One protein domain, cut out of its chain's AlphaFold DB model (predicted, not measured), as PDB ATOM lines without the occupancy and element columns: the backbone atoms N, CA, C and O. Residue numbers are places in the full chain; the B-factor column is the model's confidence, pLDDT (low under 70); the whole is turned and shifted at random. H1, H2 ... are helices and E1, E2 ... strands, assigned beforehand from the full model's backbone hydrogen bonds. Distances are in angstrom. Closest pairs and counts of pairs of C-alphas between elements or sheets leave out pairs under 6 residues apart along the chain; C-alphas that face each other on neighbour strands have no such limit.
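What this domain is: This is residues 4 to 31 and 89 to 151 of the 156 residues of an uncharacterized protein of Hericium alpestre (UniProt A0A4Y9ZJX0). The model is a loose, open frame: a small two-stranded ribbon, E1 and E2, lies at one side, H3 and H4 stand nearly at right angles to each other, and the short helices H1 and H2 make a separate arm. Residues 121 to 138, with no named element, run between H3 and H4 and pass through the space between that arm and the other helices; residues 22 to 31 stick out free. The printed part has 91 residues, with under half in named elements, in the order E1 H1 H2 E2 H3 H4; the class is mostly helix and the sheet is antiparallel. The whole is loose, with a radius of gyration of the C-alphas of 15.2 A and spans of 39 by 39 by 29 A.

Where its parts are: Find C-alpha 4 at (33.180, -186.257, 29.820), where E1, residues 4 to 6, begins. Next come H1, residues 13 to 16, and H2, residues 18 to 26, 12.3 A long. Beyond the cut look for E2, residues 94 to 96. From C-alpha 107 at (18.948, -196.552, 20.863), H3 runs 20.1 A to residue 120. H4, residues 139 to 150, covers 17.2 A and ends at (16.015, -191.461, 11.339).

How they stand to each other: E1 and E2 are antiparallel at 161 degrees; look for N 5 and O 95, 2.9 A apart and within hydrogen-bond range. H1 and H2 meet only through their link. H3, with residue 107 alone, only just touches residues 144 to 148 of H4, with 3 pairs of C-alphas within 8 A, the closest those of Thr 107 and Lys 144 at 6.2 A; their lines are about perpendicular at 80 degrees. H2 is apart from H3 and H4. In H2, H3 and H4 every O i to N i+4 pair is within hydrogen-bond range; H1 is too short for one.

The domain as a whole: The C-alphas farthest apart are those of Arg 31 and Gln 101, 42.4 A. Residues 32 to 88 are not printed, and C-alphas 31 and 89 are 38.0 A apart across the cut. The link from H3 to H4 is long. Residues 89 and 151 have pLDDT under 70.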
ATOM      1  N   THR A   4      32.300-187.320  29.353       89.50
ATOM      2  CA  THR A   4      33.180-186.257  29.820       89.50
ATOM      3  C   THR A   4      32.716-184.952  29.207       89.50
ATOM      4  O   THR A   4      32.624-184.837  27.987       89.50
ATOM      5  N   ALA A   5      32.425-183.971  30.051       89.00
ATOM      6  CA  ALA A   5      32.103-182.633  29.599       89.00
ATOM      7  C   ALA A   5      33.380-181.804  29.495       89.00
ATOM      8  O   ALA A   5      34.195-181.759  30.417       89.00
ATOM      9  N   VAL A   6      33.548-181.142  28.359       88.06
ATOM     10  CA  VAL A   6      34.702-180.291  28.078       88.06
ATOM     11  C   VAL A   6      34.210-178.857  27.983       88.06
ATOM     12  O   VAL A   6      33.333-178.549  27.175       88.06
ATOM     13  N   LYS A   7      34.752-177.972  28.819       86.88
ATOM     14  CA  LYS A   7      34.377-176.560  28.807       86.88
ATOM     15  C   LYS A   7      35.000-175.873  27.601       86.88
ATOM     16  O   LYS A   7      36.221-175.850  27.453       86.88
ATOM     17  N   MET A   8      34.159-175.277  26.767       81.62
ATOM     18  CA  MET A   8      34.624-174.450  25.665       81.62
ATOM     19  C   MET A   8      35.082-173.083  26.191       81.62
ATOM     20  O   MET A   8      34.374-172.433  26.961       81.62
ATOM     21  N   VAL A   9      36.282-172.667  25.788       80.88
ATOM     22  CA  VAL A   9      36.897-171.373  26.122       80.88
ATOM     23  C   VAL A   9      37.081-170.556  24.846       80.88
ATOM     24  O   VAL A   9      37.183-171.139  23.770       80.88
ATOM     25  N   ASP A  10      37.099-169.229  24.972       76.88
ATOM     26  CA  ASP A  10      37.361-168.288  23.873       76.88
ATOM     27  C   ASP A  10      36.497-168.528  22.615       76.88
ATOM     28  O   ASP A  10      36.984-168.505  21.487       76.88
ATOM     29  N   PHE A  11      35.193-168.762  22.812       79.88
ATOM     30  CA  PHE A  11      34.230-168.947  21.723       79.88
ATOM     31  C   PHE A  11      33.268-167.765  21.603       79.88
ATOM     32  O   PHE A  11      32.938-167.121  22.598       79.88
ATOM     33  N   ASP A  12      32.783-167.516  20.386       83.25
ATOM     34  CA  ASP A  12      31.687-166.580  20.137       83.25
ATOM     35  C   ASP A  12      30.344-167.262  20.453       83.25
ATOM     36  O   ASP A  12      29.976-168.212  19.755       83.25
ATOM     37  N   PRO A  13      29.579-166.808  21.466       83.25
ATOM     38  CA  PRO A  13      28.291-167.403  21.802       83.25
ATOM     39  C   PRO A  13      27.281-167.392  20.655       83.25
ATOM     40  O   PRO A  13      26.439-168.287  20.607       83.25
ATOM     41  N   LYS A  14      27.367-166.423  19.732       84.44
ATOM     42  CA  LYS A  14      26.442-166.324  18.595       84.44
ATOM     43  C   LYS A  14      26.604-167.483  17.620       84.44
ATOM     44  O   LYS A  14      25.613-168.002  17.132       84.44
ATOM     45  N   ALA A  15      27.833-167.954  17.413       83.56
ATOM     46  CA  ALA A  15      28.113-169.093  16.536       83.56
ATOM     47  C   ALA A  15      27.512-170.422  17.044       83.56
ATOM     48  O   ALA A  15      27.514-171.422  16.327       83.56
ATOM     49  N   TRP A  16      27.024-170.444  18.286       85.94
ATOM     50  CA  TRP A  16      26.458-171.615  18.954       85.94
ATOM     51  C   TRP A  16      24.965-171.475  19.242       85.94
ATOM     52  O   TRP A  16      24.400-172.328  19.930       85.94
ATOM     53  N   ASP A  17      24.334-170.417  18.744       87.69
ATOM     54  CA  ASP A  17      22.911-170.180  18.918       87.69
ATOM     55  C   ASP A  17      22.086-171.218  18.140       87.69
ATOM     56  O   ASP A  17      22.340-171.518  16.968       87.69
ATOM     57  N   LEU A  18      21.128-171.845  18.827       87.19
ATOM     58  CA  LEU A  18      20.298-172.880  18.214       87.19
ATOM     59  C   LEU A  18      19.272-172.279  17.244       87.19
ATOM     60  O   LEU A  18      18.975-172.902  16.225       87.19
ATOM     61  N   ASP A  19      18.733-171.104  17.562       87.94
ATOM     62  CA  ASP A  19      17.681-170.459  16.780       87.94
ATOM     63  C   ASP A  19      18.232-169.920  15.465       87.94
ATOM     64  O   ASP A  19      17.647-170.185  14.416       87.94
ATOM     65  N   ASP A  20      19.407-169.292  15.505       87.00
ATOM     66  CA  ASP A  20      20.144-168.838  14.325       87.00
ATOM     67  C   ASP A  20      20.368-169.995  13.338       87.00
ATOM     68  O   ASP A  20      19.997-169.934  12.161       87.00
ATOM     69  N   LYS A  21      20.849-171.142  13.838       84.69
ATOM     70  CA  LYS A  21      21.026-172.338  13.007       84.69
ATOM     71  C   LYS A  21      19.708-172.849  12.423       84.69
ATOM     72  O   LYS A  21      19.680-173.260  11.261       84.69
ATOM     73  N   LEU A  22      18.636-172.896  13.214       86.81
ATOM     74  CA  LEU A  22      17.325-173.353  12.741       86.81
ATOM     75  C   LEU A  22      16.751-172.408  11.678       86.81
ATOM     76  O   LEU A  22      16.181-172.884  10.696       86.81
ATOM     77  N   GLU A  23      16.948-171.102  11.832       88.06
ATOM     78  CA  GLU A  23      16.541-170.089  10.862       88.06
ATOM     79  C   GLU A  23      17.300-170.249   9.537       88.06
ATOM     80  O   GLU A  23      16.679-170.324   8.473       88.06
ATOM     81  N   HIS A  24      18.626-170.407   9.588       84.50
ATOM     82  CA  HIS A  24      19.449-170.677   8.406       84.50
ATOM     83  C   HIS A  24      19.061-171.988   7.698       84.50
ATOM     84  O   HIS A  24      19.018-172.053   6.464       84.50
ATOM     85  N   LEU A  25      18.718-173.037   8.460       84.88
ATOM     86  CA  LEU A  25      18.211-174.298   7.909       84.88
ATOM     87  C   LEU A  25      16.844-174.126   7.236       84.88
ATOM     88  O   LEU A  25      16.637-174.668   6.151       84.88
ATOM     89  N   ALA A  26      15.933-173.362   7.842       85.94
ATOM     90  CA  ALA A  26      14.617-173.073   7.275       85.94
ATOM     91  C   ALA A  26      14.720-172.276   5.965       85.94
ATOM     92  O   ALA A  26      13.992-172.552   5.011       85.94
ATOM     93  N   LYS A  27      15.676-171.342   5.885       87.44
ATOM     94  CA  LYS A  27      16.001-170.593   4.661       87.44
ATOM     95  C   LYS A  27      16.726-171.434   3.607       87.44
ATOM     96  O   LYS A  27      16.837-171.009   2.459       87.44
ATOM     97  N   ASN A  28      17.175-172.642   3.966       81.88
ATOM     98  CA  ASN A  28      17.852-173.585   3.078       81.88
ATOM     99  C   ASN A  28      19.093-172.978   2.393       81.88
ATOM    100  O   ASN A  28      19.440-173.314   1.257       81.88
ATOM    101  N   GLU A  29      19.777-172.083   3.108       78.88
ATOM    102  CA  GLU A  29      20.937-171.329   2.616       78.88
ATOM    103  C   GLU A  29      22.139-172.225   2.320       78.88
ATOM    104  O   GLU A  29      23.013-171.851   1.549       78.88
ATOM    105  N   HIS A  30      22.143-173.460   2.829       74.56
ATOM    106  CA  HIS A  30      23.131-174.472   2.458       74.56
ATOM    107  C   HIS A  30      23.183-174.718   0.937       74.56
ATOM    108  O   HIS A  30      24.204-175.152   0.416       74.56
ATOM    109  N   ARG A  31      22.102-174.444   0.192       78.75
ATOM    110  CA  ARG A  31      22.114-174.523  -1.281       78.75
ATOM    111  C   ARG A  31      22.926-173.416  -1.953       78.75
ATOM    112  O   ARG A  31      23.272-173.568  -3.118       78.75
ATOM    113  N   CYS A  89      47.529-169.935  26.923       64.88
ATOM    114  CA  CYS A  89      47.387-171.396  26.903       64.88
ATOM    115  C   CYS A  89      46.682-171.854  28.188       64.88
ATOM    116  O   CYS A  89      47.322-172.303  29.141       64.88
ATOM    117  N   LYS A  90      45.356-171.716  28.233       71.38
ATOM    118  CA  LYS A  90      44.542-172.226  29.337       71.38
ATOM    119  C   LYS A  90      44.346-173.722  29.160       71.38
ATOM    120  O   LYS A  90      43.930-174.190  28.104       71.38
ATOM    121  N   LYS A  91      44.632-174.481  30.216       78.06
ATOM    122  CA  LYS A  91      44.265-175.894  30.271       78.06
ATOM    123  C   LYS A  91      42.741-175.983  30.189       78.06
ATOM    124  O   LYS A  91      42.057-175.422  31.040       78.06
ATOM    125  N   THR A  92      42.230-176.689  29.185       83.19
ATOM    126  CA  THR A  92      40.793-176.927  29.044       83.19
ATOM    127  C   THR A  92      40.262-177.618  30.295       83.19
ATOM    128  O   THR A  92      40.821-178.621  30.748       83.19
ATOM    129  N   GLU A  93      39.199-177.064  30.873       87.56
ATOM    130  CA  GLU A  93      38.533-177.661  32.026       87.56
ATOM    131  C   GLU A  93      37.717-178.869  31.555       87.56
ATOM    132  O   GLU A  93      36.893-178.777  30.640       87.56
ATOM    133  N   ILE A  94      37.995-180.013  32.171       89.12
ATOM    134  CA  ILE A  94      37.414-181.308  31.839       89.12
ATOM    135  C   ILE A  94      36.686-181.798  33.087       89.12
ATOM    136  O   ILE A  94      37.293-181.905  34.154       89.12
ATOM    137  N   TYR A  95      35.404-182.111  32.941       89.06
ATOM    138  CA  TYR A  95      34.546-182.584  34.018       89.06
ATOM    139  C   TYR A  95      34.086-184.011  33.705       89.06
ATOM    140  O   TYR A  95      33.301-184.205  32.771       89.06
ATOM    141  N   PRO A  96      34.570-185.025  34.443       89.94
ATOM    142  CA  PRO A  96      34.032-186.370  34.313       89.94
ATOM    143  C   PRO A  96      32.582-186.377  34.807       89.94
ATOM    144  O   PRO A  96      32.292-185.885  35.898       89.94
ATOM    145  N   LEU A  97      31.675-186.918  33.997       89.19
ATOM    146  CA  LEU A  97      30.269-187.077  34.362       89.19
ATOM    147  C   LEU A  97      30.060-188.408  35.089       89.19
ATOM    148  O   LEU A  97      30.812-189.369  34.899       89.19
ATOM    149  N   ALA A  98      29.033-188.469  35.934       88.31
ATOM    150  CA  ALA A  98      28.665-189.683  36.642       88.31
ATOM    151  C   ALA A  98      28.208-190.758  35.649       88.31
ATOM    152  O   ALA A  98      27.426-190.490  34.739       88.31
ATOM    153  N   VAL A  99      28.717-191.975  35.841       86.19
ATOM    154  CA  VAL A  99      28.479-193.137  34.978       86.19
ATOM    155  C   VAL A  99      27.011-193.557  35.041       86.19
ATOM    156  O   VAL A  99      26.420-193.604  36.116       86.19
ATOM    157  N   THR A 100      26.448-193.934  33.897       84.94
ATOM    158  CA  THR A 100      25.090-194.480  33.784       84.94
ATOM    159  C   THR A 100      25.145-195.988  33.530       84.94
ATOM    160  O   THR A 100      26.065-196.480  32.874       84.94
ATOM    161  N   GLN A 101      24.165-196.750  34.024       84.06
ATOM    162  CA  GLN A 101      24.079-198.207  33.788       84.06
ATOM    163  C   GLN A 101      23.410-198.582  32.452       84.06
ATOM    164  O   GLN A 101      23.194-199.756  32.183       84.06
ATOM    165  N   LYS A 102      23.099-197.585  31.622       83.69
ATOM    166  CA  LYS A 102      22.409-197.730  30.337       83.69
ATOM    167  C   LYS A 102      23.322-198.331  29.262       83.69
ATOM    168  O   LYS A 102      24.522-198.024  29.229       83.69
ATOM    169  N   ASP A 103      22.735-199.158  28.399       77.12
ATOM    170  CA  ASP A 103      23.379-199.832  27.275       77.12
ATOM    171  C   ASP A 103      23.398-198.935  26.032       77.12
ATOM    172  O   ASP A 103      22.375-198.491  25.512       77.12
ATOM    173  N   GLU A 104      24.596-198.690  25.519       75.12
ATOM    174  CA  GLU A 104      24.832-197.896  24.317       75.12
ATOM    175  C   GLU A 104      24.333-198.589  23.036       75.12
ATOM    176  O   GLU A 104      24.025-197.931  22.038       75.12
ATOM    177  N   ASN A 105      24.182-199.919  23.056       76.88
ATOM    178  CA  ASN A 105      23.670-200.681  21.917       76.88
ATOM    179  C   ASN A 105      22.178-200.435  21.662       76.88
ATOM    180  O   ASN A 105      21.708-200.592  20.525       76.88
ATOM    181  N   LEU A 106      21.431-200.050  22.695       78.62
ATOM    182  CA  LEU A 106      20.003-199.788  22.623       78.62
ATOM    183  C   LEU A 106      19.765-198.295  22.411       78.62
ATOM    184  O   LEU A 106      20.060-197.460  23.258       78.62
ATOM    185  N   THR A 107      19.178-197.946  21.270       79.50
ATOM    186  CA  THR A 107      18.948-196.552  20.863       79.50
ATOM    187  C   THR A 107      18.123-195.750  21.879       79.50
ATOM    188  O   THR A 107      18.358-194.558  22.063       79.50
ATOM    189  N   THR A 108      17.169-196.393  22.556       81.56
ATOM    190  CA  THR A 108      16.354-195.783  23.617       81.56
ATOM    191  C   THR A 108      17.172-195.502  24.874       81.56
ATOM    192  O   THR A 108      17.124-194.395  25.399       81.56
ATOM    193  N   GLU A 109      17.985-196.463  25.311       83.19
ATOM    194  CA  GLU A 109      18.830-196.307  26.495       83.19
ATOM    195  C   GLU A 109      19.961-195.301  26.257       83.19
ATOM    196  O   GLU A 109      20.269-194.500  27.137       83.19
ATOM    197  N   LEU A 110      20.516-195.255  25.044       83.38
ATOM    198  CA  LEU A 110      21.459-194.219  24.635       83.38
ATOM    199  C   LEU A 110      20.830-192.818  24.714       83.38
ATOM    200  O   LEU A 110      21.444-191.907  25.272       83.38
ATOM    201  N   ARG A 111      19.600-192.639  24.209       83.19
ATOM    202  CA  ARG A 111      18.862-191.369  24.333       83.19
ATOM    203  C   ARG A 111      18.694-190.981  25.800       83.19
ATOM    204  O   ARG A 111      19.014-189.852  26.172       83.19
ATOM    205  N   ASP A 112      18.230-191.910  26.626       84.94
ATOM    206  CA  ASP A 112      17.996-191.652  28.044       84.94
ATOM    207  C   ASP A 112      19.299-191.337  28.782       84.94
ATOM    208  O   ASP A 112      19.306-190.567  29.741       84.94
ATOM    209  N   ALA A 113      20.413-191.939  28.376       86.19
ATOM    210  CA  ALA A 113      21.718-191.665  28.955       86.19
ATOM    211  C   ALA A 113      22.234-190.276  28.561       86.19
ATOM    212  O   ALA A 113      22.793-189.581  29.403       86.19
ATOM    213  N   ILE A 114      21.997-189.834  27.320       84.88
ATOM    214  CA  ILE A 114      22.318-188.467  26.884       84.88
ATOM    215  C   ILE A 114      21.523-187.444  27.699       84.88
ATOM    216  O   ILE A 114      22.109-186.482  28.191       84.88
ATOM    217  N   VAL A 115      20.216-187.654  27.890       86.56
ATOM    218  CA  VAL A 115      19.378-186.766  28.721       86.56
ATOM    219  C   VAL A 115      19.896-186.714  30.160       86.56
ATOM    220  O   VAL A 115      19.989-185.637  30.743       86.56
ATOM    221  N   GLU A 116      20.297-187.854  30.721       87.25
ATOM    222  CA  GLU A 116      20.869-187.921  32.067       87.25
ATOM    223  C   GLU A 116      22.202-187.164  32.169       87.25
ATOM    224  O   GLU A 116      22.393-186.387  33.105       87.25
ATOM    225  N   PHE A 117      23.094-187.304  31.187       89.06
ATOM    226  CA  PHE A 117      24.338-186.531  31.136       89.06
ATOM    227  C   PHE A 117      24.087-185.027  30.992       89.06
ATOM    228  O   PHE A 117      24.744-184.229  31.660       89.06
ATOM    229  N   LEU A 118      23.115-184.621  30.172       86.19
ATOM    230  CA  LEU A 118      22.721-183.218  30.039       86.19
ATOM    231  C   LEU A 118      22.134-182.673  31.350       86.19
ATOM    232  O   LEU A 118      22.472-181.558  31.753       86.19
ATOM    233  N   SER A 119      21.346-183.474  32.071       86.81
ATOM    234  CA  SER A 119      20.834-183.105  33.394       86.81
ATOM    235  C   SER A 119      21.949-182.883  34.413       86.81
ATOM    236  O   SER A 119      21.828-181.985  35.248       86.81
ATOM    237  N   GLN A 120      23.041-183.652  34.357       87.75
ATOM    238  CA  GLN A 120      24.212-183.427  35.216       87.75
ATOM    239  C   GLN A 120      24.920-182.098  34.904       87.75
ATOM    240  O   GLN A 120      25.529-181.502  35.789       87.75
ATOM    241  N   LEU A 121      24.794-181.606  33.669       85.25
ATOM    242  CA  LEU A 121      25.275-180.290  33.237       85.25
ATOM    243  C   LEU A 121      24.289-179.148  33.527       85.25
ATOM    244  O   LEU A 121      24.546-178.006  33.148       85.25
ATOM    245  N   GLY A 122      23.175-179.439  34.203       83.44
ATOM    246  CA  GLY A 122      22.163-178.457  34.587       83.44
ATOM    247  C   GLY A 122      21.066-178.218  33.548       83.44
ATOM    248  O   GLY A 122      20.216-177.371  33.792       83.44
ATOM    249  N   GLN A 123      21.042-178.960  32.435       81.38
ATOM    250  CA  GLN A 123      19.948-178.919  31.455       81.38
ATOM    251  C   GLN A 123      18.782-179.769  31.966       81.38
ATOM    252  O   GLN A 123      18.840-180.998  31.904       81.38
ATOM    253  N   LYS A 124      17.739-179.142  32.505       78.56
ATOM    254  CA  LYS A 124      16.564-179.865  33.015       78.56
ATOM    255  C   LYS A 124      15.422-179.795  32.015       78.56
ATOM    256  O   LYS A 124      15.394-178.924  31.153       78.56
ATOM    257  N   ASP A 125      14.477-180.719  32.146       74.25
ATOM    258  CA  ASP A 125      13.271-180.699  31.326       74.25
ATOM    259  C   ASP A 125      12.528-179.362  31.491       74.25
ATOM    260  O   ASP A 125      12.277-178.914  32.610       74.25
ATOM    261  N   GLY A 126      12.268-178.688  30.370       72.06
ATOM    262  CA  GLY A 126      11.710-177.333  30.319       72.06
ATOM    263  C   GLY A 126      12.690-176.174  30.574       72.06
ATOM    264  O   GLY A 126      12.327-175.032  30.302       72.06
ATOM    265  N   ASP A 127      13.921-176.436  31.023       77.19
ATOM    266  CA  ASP A 127      14.970-175.432  31.271       77.19
ATOM    267  C   ASP A 127      16.241-175.789  30.491       77.19
ATOM    268  O   ASP A 127      17.273-176.203  31.032       77.19
ATOM    269  N   TYR A 128      16.113-175.687  29.167       79.38
ATOM    270  CA  TYR A 128      17.195-175.946  28.231       79.38
ATOM    271  C   TYR A 128      17.854-174.641  27.793       79.38
ATOM    272  O   TYR A 128      17.201-173.723  27.288       79.38
ATOM    273  N   VAL A 129      19.179-174.584  27.888       80.50
ATOM    274  CA  VAL A 129      19.949-173.517  27.251       80.50
ATOM    275  C   VAL A 129      19.853-173.734  25.746       80.50
ATOM    276  O   VAL A 129      20.302-174.761  25.238       80.50
ATOM    277  N   ARG A 130      19.289-172.758  25.028       81.81
ATOM    278  CA  ARG A 130      19.124-172.775  23.562       81.81
ATOM    279  C   ARG A 130      20.455-172.591  22.830       81.81
ATOM    280  O   ARG A 130      20.664-171.630  22.100       81.81
ATOM    281  N   ARG A 131      21.389-173.507  23.060       84.75
ATOM    282  CA  ARG A 131      22.701-173.545  22.423       84.75
ATOM    283  C   ARG A 131      22.967-174.928  21.871       84.75
ATOM    284  O   ARG A 131      22.484-175.935  22.384       84.75
ATOM    285  N   LEU A 132      23.776-174.968  20.830       84.88
ATOM    286  CA  LEU A 132      24.269-176.210  20.270       84.88
ATOM    287  C   LEU A 132      25.215-176.883  21.270       84.88
ATOM    288  O   LEU A 132      26.102-176.249  21.834       84.88
ATOM    289  N   ILE A 133      25.029-178.182  21.478       84.69
ATOM    290  CA  ILE A 133      25.942-179.020  22.254       84.69
ATOM    291  C   ILE A 133      26.475-180.076  21.299       84.69
ATOM    292  O   ILE A 133      25.703-180.819  20.690       84.69
ATOM    293  N   LEU A 134      27.798-180.130  21.144       83.31
ATOM    294  CA  LEU A 134      28.432-181.219  20.413       83.31
ATOM    295  C   LEU A 134      28.555-182.421  21.341       83.31
ATOM    296  O   LEU A 134      29.208-182.351  22.379       83.31
ATOM    297  N   ALA A 135      27.935-183.522  20.937       84.62
ATOM    298  CA  ALA A 135      28.104-184.823  21.554       84.62
ATOM    299  C   ALA A 135      28.736-185.765  20.528       84.62
ATOM    300  O   ALA A 135      28.378-185.748  19.349       84.62
ATOM    301  N   GLY A 136      29.686-186.573  20.980       82.94
ATOM    302  CA  GLY A 136      30.374-187.548  20.152       82.94
ATOM    303  C   GLY A 136      31.006-188.627  21.017       82.94
ATOM    304  O   GLY A 136      31.213-188.429  22.215       82.94
ATOM    305  N   GLY A 137      31.299-189.757  20.391       81.69
ATOM    306  CA  GLY A 137      31.907-190.917  21.027       81.69
ATOM    307  C   GLY A 137      32.597-191.783  19.988       81.69
ATOM    308  O   GLY A 137      33.117-191.270  18.994       81.69
ATOM    309  N   ASP A 138      32.612-193.088  20.223       82.19
ATOM    310  CA  ASP A 138      33.210-194.045  19.302       82.19
ATOM    311  C   ASP A 138      32.339-194.290  18.046       82.19
ATOM    312  O   ASP A 138      31.301-193.655  17.823       82.19
ATOM    313  N   GLY A 139      32.791-195.200  17.177       81.12
ATOM    314  CA  GLY A 139      32.092-195.515  15.928       81.12
ATOM    315  C   GLY A 139      30.681-196.075  16.134       81.12
ATOM    316  O   GLY A 139      29.800-195.797  15.318       81.12
ATOM    317  N   LEU A 140      30.448-196.808  17.229       80.31
ATOM    318  CA  LEU A 140      29.136-197.352  17.566       80.31
ATOM    319  C   LEU A 140      28.196-196.221  17.991       80.31
ATOM    320  O   LEU A 140      27.087-196.124  17.461       80.31
ATOM    321  N   MET A 141      28.657-195.322  18.867       79.94
ATOM    322  CA  MET A 141      27.884-194.151  19.279       79.94
ATOM    323  C   MET A 141      27.460-193.318  18.065       79.94
ATOM    324  O   MET A 141      26.301-192.917  17.945       79.94
ATOM    325  N   TYR A 142      28.383-193.097  17.122       82.25
ATOM    326  CA  TYR A 142      28.111-192.358  15.891       82.25
ATOM    327  C   TYR A 142      27.027-193.024  15.032       82.25
ATOM    328  O   TYR A 142      26.084-192.360  14.590       82.25
ATOM    329  N   GLU A 143      27.114-194.339  14.821       82.69
ATOM    330  CA  GLU A 143      26.091-195.074  14.076       82.69
ATOM    331  C   GLU A 143      24.723-194.974  14.763       82.69
ATOM    332  O   GLU A 143      23.700-194.725  14.113       82.69
ATOM    333  N   LYS A 144      24.693-195.088  16.093       81.06
ATOM    334  CA  LYS A 144      23.464-194.976  16.881       81.06
ATOM    335  C   LYS A 144      22.875-193.566  16.836       81.06
ATOM    336  O   LYS A 144      21.657-193.438  16.710       81.06
ATOM    337  N   PHE A 145      23.693-192.512  16.825       82.56
ATOM    338  CA  PHE A 145      23.233-191.140  16.575       82.56
ATOM    339  C   PHE A 145      22.550-190.990  15.211       82.56
ATOM    340  O   PHE A 145      21.498-190.353  15.106       82.56
ATOM    341  N   LEU A 146      23.098-191.611  14.164       83.62
ATOM    342  CA  LEU A 146      22.472-191.610  12.841       83.62
ATOM    343  C   LEU A 146      21.143-192.374  12.833       83.62
ATOM    344  O   LEU A 146      20.198-191.940  12.173       83.62
ATOM    345  N   GLN A 147      21.057-193.487  13.564       81.75
ATOM    346  CA  GLN A 147      19.810-194.236  13.735       81.75
ATOM    347  C   GLN A 147      18.763-193.397  14.488       81.75
ATOM    348  O   GLN A 147      17.632-193.304  14.017       81.75
ATOM    349  N   MET A 148      19.144-192.700  15.569       79.00
ATOM    350  CA  MET A 148      18.255-191.782  16.302       79.00
ATOM    351  C   MET A 148      17.687-190.681  15.407       79.00
ATOM    352  O   MET A 148      16.498-190.396  15.477       79.00
ATOM    353  N   LYS A 149      18.504-190.101  14.518       75.19
ATOM    354  CA  LYS A 149      18.056-189.057  13.582       75.19
ATOM    355  C   LYS A 149      16.996-189.549  12.585       75.19
ATOM    356  O   LYS A 149      16.225-188.744  12.073       75.19
ATOM    357  N   LYS A 150      16.979-190.849  12.270       71.75
ATOM    358  CA  LYS A 150      16.015-191.461  11.339       71.75
ATOM    359  C   LYS A 150      14.689-191.821  12.003       71.75
ATOM    360  O   LYS A 150      13.706-192.010  11.290       71.75
ATOM    361  N   ILE A 151      14.658-191.939  13.329       61.00
ATOM    362  CA  ILE A 151      13.419-192.182  14.063       61.00
ATOM    363  C   ILE A 151      12.634-190.864  14.035       61.00
ATOM    364  O   ILE A 151      13.138-189.860  14.542       61.00
TER     365      ILE A 151